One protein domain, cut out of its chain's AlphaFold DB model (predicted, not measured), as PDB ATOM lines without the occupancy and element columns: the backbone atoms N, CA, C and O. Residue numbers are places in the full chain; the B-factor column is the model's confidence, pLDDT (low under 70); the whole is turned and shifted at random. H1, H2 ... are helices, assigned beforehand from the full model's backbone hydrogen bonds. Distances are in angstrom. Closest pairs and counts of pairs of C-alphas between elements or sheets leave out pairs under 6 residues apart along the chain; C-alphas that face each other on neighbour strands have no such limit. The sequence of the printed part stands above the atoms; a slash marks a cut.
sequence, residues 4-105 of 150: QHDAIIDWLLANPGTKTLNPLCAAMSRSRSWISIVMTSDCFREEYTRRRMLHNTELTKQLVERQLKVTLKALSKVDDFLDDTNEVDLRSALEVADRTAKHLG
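What this domain is: This is residues 4 to 105 of the 150 residues of an uncharacterized protein of marine sediment metagenome (UniProt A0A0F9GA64). The model is one very long helix, H4, with a small head of three short helices, H1, H2 and H3, at its first end, and a last helix, H5, that folds back beside its other end. H1 packs along the first part of H4, while residues 57 to 74 of H4 form a bare shaft between head and tail. The printed part has 102 residues with five named helices in the order H1, H2, H3, H4, H5 and no named strand, and its class is all helix. It is extended, with a radius of gyration of the C-alphas of 24.0 A, and its C-alphas span 71 by 24 by 17 A, a rod.

How they stand to each other: Begin at H1, residues 4 to 14, and compare it with H2, residues 22 to 28: they only just touch, with 3 pairs of C-alphas within 8 A, the closest being those of Trp 11 and Leu 24 at 7.6 A. Their lines stand at a steep tilt of 54 degrees, opposite ways. Next comes H3, residues 32 to 40, which only just touches H2, with 3 pairs of C-alphas within 8 A, and only at the corner by their link; the closest C-alphas are those of Cys 25 and Arg 32, 6.0 A apart, and the lines are about perpendicular at 83 degrees. H1 and H3 are close but not clearly touching, with the closest C-alphas, those of His 5 and Val 38, 7.1 A apart. Now look at H4, residues 42 to 84, which touches H1 with its residues 44 to 55 alone. The closest C-alphas are those of Ile 9 and Tyr 48, 6.0 A apart, at a shallow tilt of 23 degrees, the same way. H5, residues 90 to 103, is close to H4 but not clearly touching: the closest C-alphas, those of Leu 82 and Ala 93, are 7.9 A apart, at a shallow tilt of 20 degrees, opposite ways. H5 is apart from H1, H2 and H3. In H1, H2, H3, H4 and H5 every O i to N i+4 pair is within hydrogen-bond range.

Where its parts are: Find C-alpha 4 at (-39.924, -9.090, -40.213), where H1 begins; it runs 15.5 A to C-alpha 14. H2 covers residues 22 to 28 and H3 residues 32 to 40, 10.0 A and 12.1 A long. From C-alpha 42 at (-38.706, 4.429, -34.636), H4 runs 62.8 A to C-alpha 84 at (-28.380, -32.236, 15.247). H5 runs 20.1 A from C-alpha 90 to C-alpha 103 at (-28.646, -9.874, 4.472).

The domain as a whole: Look for the two C-alphas farthest apart at Ser 33 and Asn 86, 71.7 A from each other. The printed part has no cut and no long link. Residues 57 to 74 and 83 to 91 stand free. The mean pLDDT of the printed part is 84.3, and it is under 70 at residues 85 to 88, 90 and 92 to 93.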
ATOM      1  N   GLN A   4     -41.383  -9.075 -40.154       86.81
ATOM      2  CA  GLN A   4     -39.924  -9.090 -40.213       86.81
ATOM      3  C   GLN A   4     -39.269  -8.327 -39.052       86.81
ATOM      4  O   GLN A   4     -38.173  -8.685 -38.637       86.81
ATOM      5  N   HIS A   5     -39.922  -7.282 -38.530       88.94
ATOM      6  CA  HIS A   5     -39.426  -6.561 -37.358       88.94
ATOM      7  C   HIS A   5     -39.524  -7.453 -36.120       88.94
ATOM      8  O   HIS A   5     -38.570  -7.515 -35.353       88.94
ATOM      9  N   ASP A   6     -40.637  -8.179 -35.972       91.81
ATOM     10  CA  ASP A   6     -40.854  -9.108 -34.860       91.81
ATOM     11  C   ASP A   6     -39.787 -10.205 -34.851       91.81
ATOM     12  O   ASP A   6     -39.115 -10.391 -33.844       91.81
ATOM     13  N   ALA A   7     -39.526 -10.830 -36.004       92.25
ATOM     14  CA  ALA A   7     -38.499 -11.865 -36.126       92.25
ATOM     15  C   ALA A   7     -37.093 -11.370 -35.730       92.25
ATOM     16  O   ALA A   7     -36.332 -12.094 -35.088       92.25
ATOM     17  N   ILE A   8     -36.737 -10.131 -36.094       92.31
ATOM     18  CA  ILE A   8     -35.454  -9.531 -35.701       92.31
ATOM     19  C   ILE A   8     -35.415  -9.277 -34.191       92.31
ATOM     20  O   ILE A   8     -34.395  -9.552 -33.560       92.31
ATOM     21  N   ILE A   9     -36.501  -8.764 -33.607       92.81
ATOM     22  CA  ILE A   9     -36.588  -8.525 -32.162       92.81
ATOM     23  C   ILE A   9     -36.453  -9.838 -31.398       92.81
ATOM     24  O   ILE A   9     -35.635  -9.918 -30.484       92.81
ATOM     25  N   ASP A  10     -37.191 -10.870 -31.793       93.38
ATOM     26  CA  ASP A  10     -37.171 -12.168 -31.124       93.38
ATOM     27  C   ASP A  10     -35.773 -12.801 -31.203       93.38
ATOM     28  O   ASP A  10     -35.258 -13.312 -30.207       93.38
ATOM     29  N   TRP A  11     -35.095 -12.672 -32.349       93.50
ATOM     30  CA  TRP A  11     -33.709 -13.118 -32.492       93.50
ATOM     31  C   TRP A  11     -32.745 -12.353 -31.573       93.50
ATOM     32  O   TRP A  11     -31.876 -12.968 -30.953       93.50
ATOM     33  N   LEU A  12     -32.894 -11.027 -31.458       91.62
ATOM     34  CA  LEU A  12     -32.055 -10.193 -30.588       91.62
ATOM     35  C   LEU A  12     -32.290 -10.483 -29.101       91.62
ATOM     36  O   LEU A  12     -31.341 -10.452 -28.319       91.62
ATOM     37  N   LEU A  13     -33.531 -10.775 -28.708       91.38
ATOM     38  CA  LEU A  13     -33.867 -11.159 -27.336       91.38
ATOM     39  C   LEU A  13     -33.327 -12.550 -26.986       91.38
ATOM     40  O   LEU A  13     -32.863 -12.748 -25.866       91.38
ATOM     41  N   ALA A  14     -33.327 -13.482 -27.942       91.06
ATOM     42  CA  ALA A  14     -32.757 -14.816 -27.766       91.06
ATOM     43  C   ALA A  14     -31.217 -14.821 -27.713       91.06
ATOM     44  O   ALA A  14     -30.630 -15.709 -27.101       91.06
ATOM     45  N   ASN A  15     -30.557 -13.833 -28.328       90.56
ATOM     46  CA  ASN A  15     -29.095 -13.745 -28.415       90.56
ATOM     47  C   ASN A  15     -28.553 -12.449 -27.777       90.56
ATOM     48  O   ASN A  15     -27.957 -11.609 -28.464       90.56
ATOM     49  N   PRO A  16     -28.729 -12.253 -26.457       82.62
ATOM     50  CA  PRO A  16     -28.247 -11.056 -25.785       82.62
ATOM     51  C   PRO A  16     -26.712 -11.018 -25.805       82.62
ATOM     52  O   PRO A  16     -26.043 -11.932 -25.334       82.62
ATOM     53  N   GLY A  17     -26.136  -9.937 -26.341       78.69
ATOM     54  CA  GLY A  17     -24.681  -9.721 -26.356       78.69
ATOM     55  C   GLY A  17     -23.999  -9.924 -27.710       78.69
ATOM     56  O   GLY A  17     -22.785  -9.732 -27.809       78.69
ATOM     57  N   THR A  18     -24.744 -10.232 -28.776       81.81
ATOM     58  CA  THR A  18     -24.197 -10.209 -30.140       81.81
ATOM     59  C   THR A  18     -23.770  -8.788 -30.509       81.81
ATOM     60  O   THR A  18     -24.602  -7.916 -30.755       81.81
ATOM     61  N   LYS A  19     -22.456  -8.543 -30.538       72.31
ATOM     62  CA  LYS A  19     -21.875  -7.226 -30.864       72.31
ATOM     63  C   LYS A  19     -21.901  -6.915 -32.362       72.31
ATOM     64  O   LYS A  19     -21.808  -5.758 -32.760       72.31
ATOM     65  N   THR A  20     -21.999  -7.944 -33.197       82.88
ATOM     66  CA  THR A  20     -21.944  -7.847 -34.656       82.88
ATOM     67  C   THR A  20     -23.281  -8.212 -35.283       82.88
ATOM     68  O   THR A  20     -23.952  -9.142 -34.855       82.88
ATOM     69  N   LEU A  21     -23.641  -7.500 -36.355       86.25
ATOM     70  CA  LEU A  21     -24.858  -7.769 -37.130       86.25
ATOM     71  C   LEU A  21     -24.705  -8.960 -38.088       86.25
ATOM     72  O   LEU A  21     -25.699  -9.419 -38.639       86.25
ATOM     73  N   ASN A  22     -23.488  -9.474 -38.301       88.25
ATOM     74  CA  ASN A  22     -23.226 -10.544 -39.271       88.25
ATOM     75  C   ASN A  22     -24.003 -11.844 -38.978       88.25
ATOM     76  O   ASN A  22     -24.599 -12.374 -39.915       88.25
ATOM     77  N   PRO A  23     -24.080 -12.341 -37.725       90.31
ATOM     78  CA  PRO A  23     -24.868 -13.535 -37.417       90.31
ATOM     79  C   PRO A  23     -26.370 -13.319 -37.643       90.31
ATOM     80  O   PRO A  23     -27.044 -14.203 -38.156       90.31
ATOM     81  N   LEU A  24     -26.880 -12.116 -37.351       91.06
ATOM     82  CA  LEU A  24     -28.271 -11.744 -37.626       91.06
ATOM     83  C   LEU A  24     -28.554 -11.687 -39.137       91.06
ATOM     84  O   LEU A  24     -29.590 -12.164 -39.592       91.06
ATOM     85  N   CYS A  25     -27.620 -11.145 -39.926       92.06
ATOM     86  CA  CYS A  25     -27.715 -11.123 -41.391       92.06
ATOM     87  C   CYS A  25     -27.784 -12.541 -41.967       92.06
ATOM     88  O   CYS A  25     -28.619 -12.804 -42.832       92.06
ATOM     89  N   ALA A  26     -26.936 -13.444 -41.461       91.06
ATOM     90  CA  ALA A  26     -26.923 -14.849 -41.856       91.06
ATOM     91  C   ALA A  26     -28.230 -15.558 -41.467       91.06
ATOM     92  O   ALA A  26     -28.843 -16.208 -42.308       91.06
ATOM     93  N   ALA A  27     -28.705 -15.365 -40.232       90.50
ATOM     94  CA  ALA A  27     -29.939 -15.976 -39.739       90.50
ATOM     95  C   ALA A  27     -31.183 -15.522 -40.519       90.50
ATOM     96  O   ALA A  27     -32.073 -16.322 -40.791       90.50
ATOM     97  N   MET A  28     -31.238 -14.248 -40.911       89.88
ATOM     98  CA  MET A  28     -32.396 -13.671 -41.603       89.88
ATOM     99  C   MET A  28     -32.278 -13.716 -43.132       89.88
ATOM    100  O   MET A  28     -33.227 -13.349 -43.824       89.88
ATOM    101  N   SER A  29     -31.128 -14.136 -43.678       92.69
ATOM    102  CA  SER A  29     -30.814 -14.071 -45.116       92.69
ATOM    103  C   SER A  29     -31.052 -12.671 -45.713       92.69
ATOM    104  O   SER A  29     -31.644 -12.509 -46.785       92.69
ATOM    105  N   ARG A  30     -30.626 -11.624 -44.989       93.19
ATOM    106  CA  ARG A  30     -30.782 -10.210 -45.384       93.19
ATOM    107  C   ARG A  30     -29.455  -9.470 -45.370       93.19
ATOM    108  O   ARG A  30     -28.536  -9.814 -44.632       93.19
ATOM    109  N   SER A  31     -29.373  -8.412 -46.177       94.12
ATOM    110  CA  SER A  31     -28.199  -7.545 -46.202       94.12
ATOM    111  C   SER A  31     -28.084  -6.728 -44.913       94.12
ATOM    112  O   SER A  31     -29.078  -6.328 -44.299       94.12
ATOM    113  N   ARG A  32     -26.842  -6.424 -44.528       92.75
ATOM    114  CA  ARG A  32     -26.538  -5.611 -43.345       92.75
ATOM    115  C   ARG A  32     -27.152  -4.215 -43.420       92.75
ATOM    116  O   ARG A  32     -27.650  -3.711 -42.418       92.75
ATOM    117  N   SER A  33     -27.130  -3.605 -44.600       93.00
ATOM    118  CA  SER A  33     -27.723  -2.290 -44.852       93.00
ATOM    119  C   SER A  33     -29.235  -2.302 -44.629       93.00
ATOM    120  O   SER A  33     -29.751  -1.415 -43.954       93.00
ATOM    121  N   TRP A  34     -29.937  -3.335 -45.100       93.44
ATOM    122  CA  TRP A  34     -31.376  -3.470 -44.870       93.44
ATOM    123  C   TRP A  34     -31.704  -3.638 -43.380       93.44
ATOM    124  O   TRP A  34     -32.556  -2.922 -42.859       93.44
ATOM    125  N   ILE A  35     -30.976  -4.509 -42.667       92.31
ATOM    126  CA  ILE A  35     -31.155  -4.695 -41.216       92.31
ATOM    127  C   ILE A  35     -30.902  -3.386 -40.463       92.31
ATOM    128  O   ILE A  35     -31.669  -3.034 -39.571       92.31
ATOM    129  N   SER A  36     -29.871  -2.632 -40.850       92.62
ATOM    130  CA  SER A  36     -29.565  -1.339 -40.237       92.62
ATOM    131  C   SER A  36     -30.714  -0.339 -40.387       92.62
ATOM    132  O   SER A  36     -31.037   0.361 -39.429       92.62
ATOM    133  N   ILE A  37     -31.346  -0.277 -41.565       92.62
ATOM    134  CA  ILE A  37     -32.503   0.599 -41.815       92.62
ATOM    135  C   ILE A  37     -33.672   0.191 -40.916       92.62
ATOM    136  O   ILE A  37     -34.269   1.034 -40.250       92.62
ATOM    137  N   VAL A  38     -33.954  -1.109 -40.845       91.25
ATOM    138  CA  VAL A  38     -35.043  -1.655 -40.030       91.25
ATOM    139  C   VAL A  38     -34.828  -1.371 -38.542       91.25
ATOM    140  O   VAL A  38     -35.725  -0.846 -37.889       91.25
ATOM    141  N   MET A  39     -33.630  -1.625 -38.012       90.06
ATOM    142  CA  MET A  39     -33.306  -1.378 -36.600       90.06
ATOM    143  C   MET A  39     -33.281   0.110 -36.223       90.06
ATOM    144  O   MET A  39     -33.417   0.465 -35.051       90.06
ATOM    145  N   THR A  40     -33.070   0.987 -37.205       92.25
ATOM    146  CA  THR A  40     -33.051   2.441 -36.996       92.25
ATOM    147  C   THR A  40     -34.453   3.043 -37.018       92.25
ATOM    148  O   THR A  40     -34.626   4.151 -36.525       92.25
ATOM    149  N   SER A  41     -35.452   2.320 -37.532       93.25
ATOM    150  CA  SER A  41     -36.835   2.797 -37.554       93.25
ATOM    151  C   SER A  41     -37.402   2.994 -36.144       93.25
ATOM    152  O   SER A  41     -37.172   2.181 -35.244       93.25
ATOM    153  N   ASP A  42     -38.170   4.066 -35.953       93.06
ATOM    154  CA  ASP A  42     -38.706   4.429 -34.636       93.06
ATOM    155  C   ASP A  42     -39.661   3.363 -34.096       93.06
ATOM    156  O   ASP A  42     -39.556   2.965 -32.936       93.06
ATOM    157  N   CYS A  43     -40.508   2.802 -34.964       91.44
ATOM    158  CA  CYS A  43     -41.436   1.739 -34.582       91.44
ATOM    159  C   CYS A  43     -40.716   0.468 -34.102       91.44
ATOM    160  O   CYS A  43     -41.190  -0.197 -33.185       91.44
ATOM    161  N   PHE A  44     -39.551   0.143 -34.676       94.06
ATOM    162  CA  PHE A  44     -38.729  -0.965 -34.201       94.06
ATOM    163  C   PHE A  44     -38.123  -0.659 -32.834       94.06
ATOM    164  O   PHE A  44     -38.140  -1.511 -31.950       94.06
ATOM    165  N   ARG A  45     -37.569   0.545 -32.655       93.38
ATOM    166  CA  ARG A  45     -36.896   0.941 -31.409       93.38
ATOM    167  C   ARG A  45     -37.851   0.950 -30.227       93.38
ATOM    168  O   ARG A  45     -37.488   0.454 -29.161       93.38
ATOM    169  N   GLU A  46     -39.046   1.490 -30.423       94.00
ATOM    170  CA  GLU A  46     -40.090   1.524 -29.404       94.00
ATOM    171  C   GLU A  46     -40.494   0.105 -28.991       94.00
ATOM    172  O   GLU A  46     -40.395  -0.256 -27.815       94.00
ATOM    173  N   GLU A  47     -40.842  -0.743 -29.960       92.56
ATOM    174  CA  GLU A  47     -41.289  -2.106 -29.676       92.56
ATOM    175  C   GLU A  47     -40.172  -2.976 -29.085       92.56
ATOM    176  O   GLU A  47     -40.397  -3.718 -28.123       92.56
ATOM    177  N   TYR A  48     -38.947  -2.863 -29.602       93.62
ATOM    178  CA  TYR A  48     -37.788  -3.570 -29.060       93.62
ATOM    179  C   TYR A  48     -37.533  -3.170 -27.607       93.62
ATOM    180  O   TYR A  48     -37.324  -4.033 -26.754       93.62
ATOM    181  N   THR A  49     -37.593  -1.871 -27.305       93.69
ATOM    182  CA  THR A  49     -37.420  -1.360 -25.941       93.69
ATOM    183  C   THR A  49     -38.500  -1.914 -25.019       93.69
ATOM    184  O   THR A  49     -38.178  -2.453 -23.958       93.69
ATOM    185  N   ARG A  50     -39.765  -1.874 -25.453       94.44
ATOM    186  CA  ARG A  50     -40.905  -2.406 -24.702       94.44
ATOM    187  C   ARG A  50     -40.741  -3.896 -24.388       94.44
ATOM    188  O   ARG A  50     -40.836  -4.290 -23.226       94.44
ATOM    189  N   ARG A  51     -40.448  -4.732 -25.392       93.44
ATOM    190  CA  ARG A  51     -40.262  -6.182 -25.184       93.44
ATOM    191  C   ARG A  51     -39.031  -6.497 -24.349       93.44
ATOM    192  O   ARG A  51     -39.084  -7.378 -23.496       93.44
ATOM    193  N   ARG A  52     -37.936  -5.763 -24.550       92.69
ATOM    194  CA  ARG A  52     -36.714  -5.929 -23.760       92.69
ATOM    195  C   ARG A  52     -36.951  -5.622 -22.285       92.69
ATOM    196  O   ARG A  52     -36.438  -6.355 -21.444       92.69
ATOM    197  N   MET A  53     -37.720  -4.579 -21.966       92.94
ATOM    198  CA  MET A  53     -38.096  -4.279 -20.582       92.94
ATOM    199  C   MET A  53     -38.903  -5.426 -19.973       92.94
ATOM    200  O   MET A  53     -38.513  -5.927 -18.925       92.94
ATOM    201  N   LEU A  54     -39.947  -5.902 -20.661       92.19
ATOM    202  CA  LEU A  54     -40.760  -7.031 -20.190       92.19
ATOM    203  C   LEU A  54     -39.920  -8.289 -19.942       92.19
ATOM    204  O   LEU A  54     -40.015  -8.900 -18.880       92.19
ATOM    205  N   HIS A  55     -39.056  -8.638 -20.895       90.88
ATOM    206  CA  HIS A  55     -38.160  -9.783 -20.773       90.88
ATOM    207  C   HIS A  55     -37.189  -9.629 -19.595       90.88
ATOM    208  O   HIS A  55     -36.961 -10.577 -18.850       90.88
ATOM    209  N   ASN A  56     -36.636  -8.430 -19.381       88.62
ATOM    210  CA  ASN A  56     -35.723  -8.175 -18.270       88.62
ATOM    211  C   ASN A  56     -36.431  -8.223 -16.907       88.62
ATOM    212  O   ASN A  56     -35.891  -8.775 -15.952       88.62
ATOM    213  N   THR A  57     -37.646  -7.679 -16.815       91.75
ATOM    214  CA  THR A  57     -38.471  -7.762 -15.604       91.75
ATOM    215  C   THR A  57     -38.766  -9.218 -15.250       91.75
ATOM    216  O   THR A  57     -38.578  -9.614 -14.102       91.75
ATOM    217  N   GLU A  58     -39.153 -10.029 -16.236       91.69
ATOM    218  CA  GLU A  58     -39.435 -11.451 -16.034       91.69
ATOM    219  C   GLU A  58     -38.177 -12.238 -15.636       91.69
ATOM    220  O   GLU A  58     -38.195 -12.982 -14.657       91.69
ATOM    221  N   LEU A  59     -37.045 -12.017 -16.313       86.88
ATOM    222  CA  LEU A  59     -35.771 -12.634 -15.930       86.88
ATOM    223  C   LEU A  59     -35.342 -12.252 -14.511       86.88
ATOM    224  O   LEU A  59     -34.890 -13.108 -13.753       86.88
ATOM    225  N   THR A  60     -35.496 -10.979 -14.143       83.44
ATOM    226  CA  THR A  60     -35.166 -10.491 -12.797       83.44
ATOM    227  C   THR A  60     -36.036 -11.183 -11.756       83.44
ATOM    228  O   THR A  60     -35.522 -11.657 -10.745       83.44
ATOM    229  N   LYS A  61     -37.341 -11.308 -12.020       89.44
ATOM    230  CA  LYS A  61     -38.273 -12.026 -11.150       89.44
ATOM    231  C   LYS A  61     -37.850 -13.486 -10.964       89.44
ATOM    232  O   LYS A  61     -37.685 -13.926  -9.829       89.44
ATOM    233  N   GLN A  62     -37.585 -14.207 -12.054       86.94
ATOM    234  CA  GLN A  62     -37.141 -15.604 -11.990       86.94
ATOM    235  C   GLN A  62     -35.810 -15.762 -11.247       86.94
ATOM    236  O   GLN A  62     -35.621 -16.728 -10.506       86.94
ATOM    237  N   LEU A  63     -34.878 -14.824 -11.430       81.19
ATOM    238  CA  LEU A  63     -33.601 -14.826 -10.722       81.19
ATOM    239  C   LEU A  63     -33.809 -14.657  -9.214       81.19
ATOM    240  O   LEU A  63     -33.248 -15.427  -8.439       81.19
ATOM    241  N   VAL A  64     -34.642 -13.695  -8.806       83.06
ATOM    242  CA  VAL A  64     -34.976 -13.453  -7.395       83.06
ATOM    243  C   VAL A  64     -35.665 -14.670  -6.782       83.06
ATOM    244  O   VAL A  64     -35.272 -15.105  -5.704       83.06
ATOM    245  N   GLU A  65     -36.634 -15.274  -7.470       86.50
ATOM    246  CA  GLU A  65     -37.325 -16.480  -6.996       86.50
ATOM    247  C   GLU A  65     -36.364 -17.664  -6.818       86.50
ATOM    248  O   GLU A  65     -36.388 -18.352  -5.792       86.50
ATOM    249  N   ARG A  66     -35.476 -17.900  -7.792       79.44
ATOM    250  CA  ARG A  66     -34.461 -18.962  -7.700       79.44
ATOM    251  C   ARG A  66     -33.468 -18.692  -6.579       79.44
ATOM    252  O   ARG A  66     -33.145 -19.615  -5.834       79.44
ATOM    253  N   GLN A  67     -33.018 -17.448  -6.441       77.06
ATOM    254  CA  GLN A  67     -32.119 -17.044  -5.369       77.06
ATOM    255  C   GLN A  67     -32.774 -17.261  -4.004       77.06
ATOM    256  O   GLN A  67     -32.172 -17.893  -3.141       77.06
ATOM    257  N   LEU A  68     -34.027 -16.829  -3.832       81.88
ATOM    258  CA  LEU A  68     -34.791 -17.035  -2.605       81.88
ATOM    259  C   LEU A  68     -34.911 -18.525  -2.274       81.88
ATOM    260  O   LEU A  68     -34.657 -18.925  -1.142       81.88
ATOM    261  N   LYS A  69     -35.221 -19.369  -3.266       82.12
ATOM    262  CA  LYS A  69     -35.301 -20.826  -3.083       82.12
ATOM    263  C   LYS A  69     -33.971 -21.431  -2.622       82.12
ATOM    264  O   LYS A  69     -33.969 -22.297  -1.748       82.12
ATOM    265  N   VAL A  70     -32.850 -20.998  -3.200       77.56
ATOM    266  CA  VAL A  70     -31.510 -21.446  -2.788       77.56
ATOM    267  C   VAL A  70     -31.204 -20.988  -1.365       77.56
ATOM    268  O   VAL A  70     -30.767 -21.800  -0.553       77.56
ATOM    269  N   THR A  71     -31.483 -19.725  -1.040       77.50
ATOM    270  CA  THR A  71     -31.275 -19.174   0.302       77.50
ATOM    271  C   THR A  71     -32.113 -19.904   1.348       77.50
ATOM    272  O   THR A  71     -31.567 -20.310   2.366       77.50
ATOM    273  N   LEU A  72     -33.398 -20.163   1.087       83.50
ATOM    274  CA  LEU A  72     -34.258 -20.932   1.994       83.50
ATOM    275  C   LEU A  72     -33.727 -22.350   2.223       83.50
ATOM    276  O   LEU A  72     -33.688 -22.820   3.356       83.50
ATOM    277  N   LYS A  73     -33.263 -23.025   1.164       81.06
ATOM    278  CA  LYS A  73     -32.666 -24.361   1.285       81.06
ATOM    279  C   LYS A  73     -31.365 -24.341   2.092       81.06
ATOM    280  O   LYS A  73     -31.117 -25.267   2.857       81.06
ATOM    281  N   ALA A  74     -30.540 -23.310   1.918       73.44
ATOM    282  CA  ALA A  74     -29.321 -23.133   2.698       73.44
ATOM    283  C   ALA A  74     -29.636 -22.886   4.180       73.44
ATOM    284  O   ALA A  74     -29.028 -23.520   5.031       73.44
ATOM    285  N   LEU A  75     -30.622 -22.034   4.480       81.94
ATOM    286  CA  LEU A  75     -31.068 -21.772   5.849       81.94
ATOM    287  C   LEU A  75     -31.630 -23.028   6.518       81.94
ATOM    288  O   LEU A  75     -31.225 -23.328   7.628       81.94
ATOM    289  N   SER A  76     -32.465 -23.810   5.828       83.06
ATOM    290  CA  SER A  76     -32.958 -25.089   6.359       83.06
ATOM    291  C   SER A  76     -31.824 -26.072   6.659       83.06
ATOM    292  O   SER A  76     -31.883 -26.777   7.652       83.06
ATOM    293  N   LYS A  77     -30.759 -26.101   5.847       80.06
ATOM    294  CA  LYS A  77     -29.593 -26.954   6.131       80.06
ATOM    295  C   LYS A  77     -28.757 -26.468   7.309       80.06
ATOM    296  O   LYS A  77     -28.131 -27.283   7.976       80.06
ATOM    297  N   VAL A  78     -28.712 -25.158   7.522       78.38
ATOM    298  CA  VAL A  78     -28.098 -24.566   8.710       78.38
ATOM    299  C   VAL A  78     -28.925 -24.905   9.947       78.38
ATOM    300  O   VAL A  78     -28.337 -25.283  10.946       78.38
ATOM    301  N   ASP A  79     -30.251 -24.827   9.861       81.31
ATOM    302  CA  ASP A  79     -31.179 -25.201  10.936       81.31
ATOM    303  C   ASP A  79     -30.993 -26.673  11.338       81.31
ATOM    304  O   ASP A  79     -30.659 -26.949  12.485       81.31
ATOM    305  N   ASP A  80     -31.023 -27.595  10.360       82.56
ATOM    306  CA  ASP A  80     -30.736 -29.025  10.570       82.56
ATOM    307  C   ASP A  80     -29.390 -29.234  11.302       82.56
ATOM    308  O   ASP A  80     -29.275 -30.048  12.213       82.56
ATOM    309  N   PHE A  81     -28.346 -28.494  10.904       77.12
ATOM    310  CA  PHE A  81     -27.020 -28.589  11.519       77.12
ATOM    311  C   PHE A  81     -26.999 -28.066  12.961       77.12
ATOM    312  O   PHE A  81     -26.281 -28.612  13.801       77.12
ATOM    313  N   LEU A  82     -27.752 -27.003  13.246       72.31
ATOM    314  CA  LEU A  82     -27.859 -26.449  14.591       72.31
ATOM    315  C   LEU A  82     -28.632 -27.387  15.529       72.31
ATOM    316  O   LEU A  82     -28.255 -27.490  16.693       72.31
ATOM    317  N   ASP A  83     -29.645 -28.089  15.019       75.44
ATOM    318  CA  ASP A  83     -30.471 -29.021  15.796       75.44
ATOM    319  C   ASP A  83     -29.774 -30.367  16.074       75.44
ATOM    320  O   ASP A  83     -29.881 -30.900  17.179       75.44
ATOM    321  N   ASP A  84     -29.030 -30.919  15.106       71.50
ATOM    322  CA  ASP A  84     -28.380 -32.236  15.247       71.50
ATOM    323  C   ASP A  84     -27.093 -32.204  16.099       71.50
ATOM    324  O   ASP A  84     -26.602 -33.250  16.543       71.50
ATOM    325  N   THR A  85     -26.515 -31.023  16.345       61.88
ATOM    326  CA  THR A  85     -25.203 -30.902  17.000       61.88
ATOM    327  C   THR A  85     -25.339 -30.399  18.441       61.88
ATOM    328  O   THR A  85     -25.554 -29.218  18.679       61.88
ATOM    329  N   ASN A  86     -25.113 -31.271  19.433       61.53
ATOM    330  CA  ASN A  86     -25.072 -30.875  20.857       61.53
ATOM    331  C   ASN A  86     -23.937 -29.880  21.197       61.53
ATOM    332  O   ASN A  86     -23.977 -29.230  22.238       61.53
ATOM    333  N   GLU A  87     -22.932 -29.749  20.326       62.62
ATOM    334  CA  GLU A  87     -21.829 -28.787  20.431       62.62
ATOM    335  C   GLU A  87     -21.707 -27.989  19.127       62.62
ATOM    336  O   GLU A  87     -20.771 -28.151  18.343       62.62
ATOM    337  N   VAL A  88     -22.674 -27.113  18.859       63.06
ATOM    338  CA  VAL A  88     -22.435 -26.045  17.887       63.06
ATOM    339  C   VAL A  88     -21.402 -25.095  18.490       63.06
ATOM    340  O   VAL A  88     -21.649 -24.467  19.520       63.06
ATOM    341  N   ASP A  89     -20.246 -24.954  17.840       70.44
ATOM    342  CA  ASP A  89     -19.276 -23.920  18.195       70.44
ATOM    343  C   ASP A  89     -19.954 -22.539  18.138       70.44
ATOM    344  O   ASP A  89     -20.420 -22.098  17.080       70.44
ATOM    345  N   LEU A  90     -20.002 -21.849  19.283       68.44
ATOM    346  CA  LEU A  90     -20.655 -20.548  19.459       68.44
ATOM    347  C   LEU A  90     -20.200 -19.529  18.405       68.44
ATOM    348  O   LEU A  90     -20.984 -18.688  17.964       68.44
ATOM    349  N   ARG A  91     -18.941 -19.621  17.965       72.62
ATOM    350  CA  ARG A  91     -18.381 -18.752  16.927       72.62
ATOM    351  C   ARG A  91     -19.034 -18.982  15.562       72.62
ATOM    352  O   ARG A  91     -19.301 -18.014  14.851       72.62
ATOM    353  N   SER A  92     -19.318 -20.235  15.220       69.69
ATOM    354  CA  SER A  92     -19.965 -20.615  13.959       69.69
ATOM    355  C   SER A  92     -21.442 -20.205  13.948       69.69
ATOM    356  O   SER A  92     -21.921 -19.653  12.956       69.69
ATOM    357  N   ALA A  93     -22.143 -20.371  15.076       69.50
ATOM    358  CA  ALA A  93     -23.513 -19.878  15.251       69.50
ATOM    359  C   ALA A  93     -23.599 -18.345  15.121       69.50
ATOM    360  O   ALA A  93     -24.469 -17.821  14.421       69.50
ATOM    361  N   LEU A  94     -22.661 -17.619  15.744       76.62
ATOM    362  CA  LEU A  94     -22.574 -16.159  15.649       76.62
ATOM    363  C   LEU A  94     -22.288 -15.681  14.223       76.62
ATOM    364  O   LEU A  94     -22.893 -14.707  13.788       76.62
ATOM    365  N   GLU A  95     -21.409 -16.349  13.475       79.88
ATOM    366  CA  GLU A  95     -21.102 -15.959  12.094       79.88
ATOM    367  C   GLU A  95     -22.302 -16.148  11.154       79.88
ATOM    368  O   GLU A  95     -22.575 -15.302  10.295       79.88
ATOM    369  N   VAL A  96     -23.053 -17.233  11.337       76.25
ATOM    370  CA  VAL A  96     -24.309 -17.469  10.620       76.25
ATOM    371  C   VAL A  96     -25.330 -16.381  10.958       76.25
ATOM    372  O   VAL A  96     -25.893 -15.783  10.040       76.25
ATOM    373  N   ALA A  97     -25.535 -16.085  12.246       73.00
ATOM    374  CA  ALA A  97     -26.466 -15.052  12.702       73.00
ATOM    375  C   ALA A  97     -26.076 -13.647  12.200       73.00
ATOM    376  O   ALA A  97     -26.926 -12.864  11.781       73.00
ATOM    377  N   ASP A  98     -24.782 -13.335  12.181       79.19
ATOM    378  CA  ASP A  98     -24.244 -12.068  11.691       79.19
ATOM    379  C   ASP A  98     -24.479 -11.898  10.181       79.19
ATOM    380  O   ASP A  98     -24.965 -10.858   9.725       79.19
ATOM    381  N   ARG A  99     -24.214 -12.943   9.384       80.25
ATOM    382  CA  ARG A  99     -24.452 -12.928   7.931       80.25
ATOM    383  C   ARG A  99     -25.939 -12.839   7.595       80.25
ATOM    384  O   ARG A  99     -26.304 -12.073   6.701       80.25
ATOM    385  N   THR A 100     -26.806 -13.564   8.300       73.25
ATOM    386  CA  THR A 100     -28.260 -13.468   8.081       73.25
ATOM    387  C   THR A 100     -28.790 -12.095   8.487       73.25
ATOM    388  O   THR A 100     -29.513 -11.479   7.703       73.25
ATOM    389  N   ALA A 101     -28.351 -11.540   9.622       73.62
ATOM    390  CA  ALA A 101     -28.690 -10.179  10.038       73.62
ATOM    391  C   ALA A 101     -28.223  -9.120   9.021       73.62
ATOM    392  O   ALA A 101     -28.963  -8.177   8.735       73.62
ATOM    393  N   LYS A 102     -27.033  -9.277   8.420       80.25
ATOM    394  CA  LYS A 102     -26.549  -8.413   7.322       80.25
ATOM    395  C   LYS A 102     -27.456  -8.477   6.099       80.25
ATOM    396  O   LYS A 102     -27.845  -7.435   5.576       80.25
ATOM    397  N   HIS A 103     -27.811  -9.681   5.658       71.19
ATOM    398  CA  HIS A 103     -28.646  -9.874   4.472       71.19
ATOM    399  C   HIS A 103     -30.094  -9.409   4.660       71.19
ATOM    400  O   HIS A 103     -30.703  -8.937   3.704       71.19
ATOM    401  N   LEU A 104     -30.622  -9.485   5.882       71.00
ATOM    402  CA  LEU A 104     -31.954  -8.986   6.234       71.00
ATOM    403  C   LEU A 104     -31.977  -7.478   6.541       71.00
ATOM    404  O   LEU A 104     -33.038  -6.914   6.787       71.00
ATOM    405  N   GLY A 105     -30.820  -6.806   6.507       73.12
ATOM    406  CA  GLY A 105     -30.719  -5.366   6.743       73.12
ATOM    407  C   GLY A 105     -30.773  -4.954   8.217       73.12
ATOM    408  O   GLY A 105     -30.875  -3.763   8.496       73.12
TER     409      GLY A 105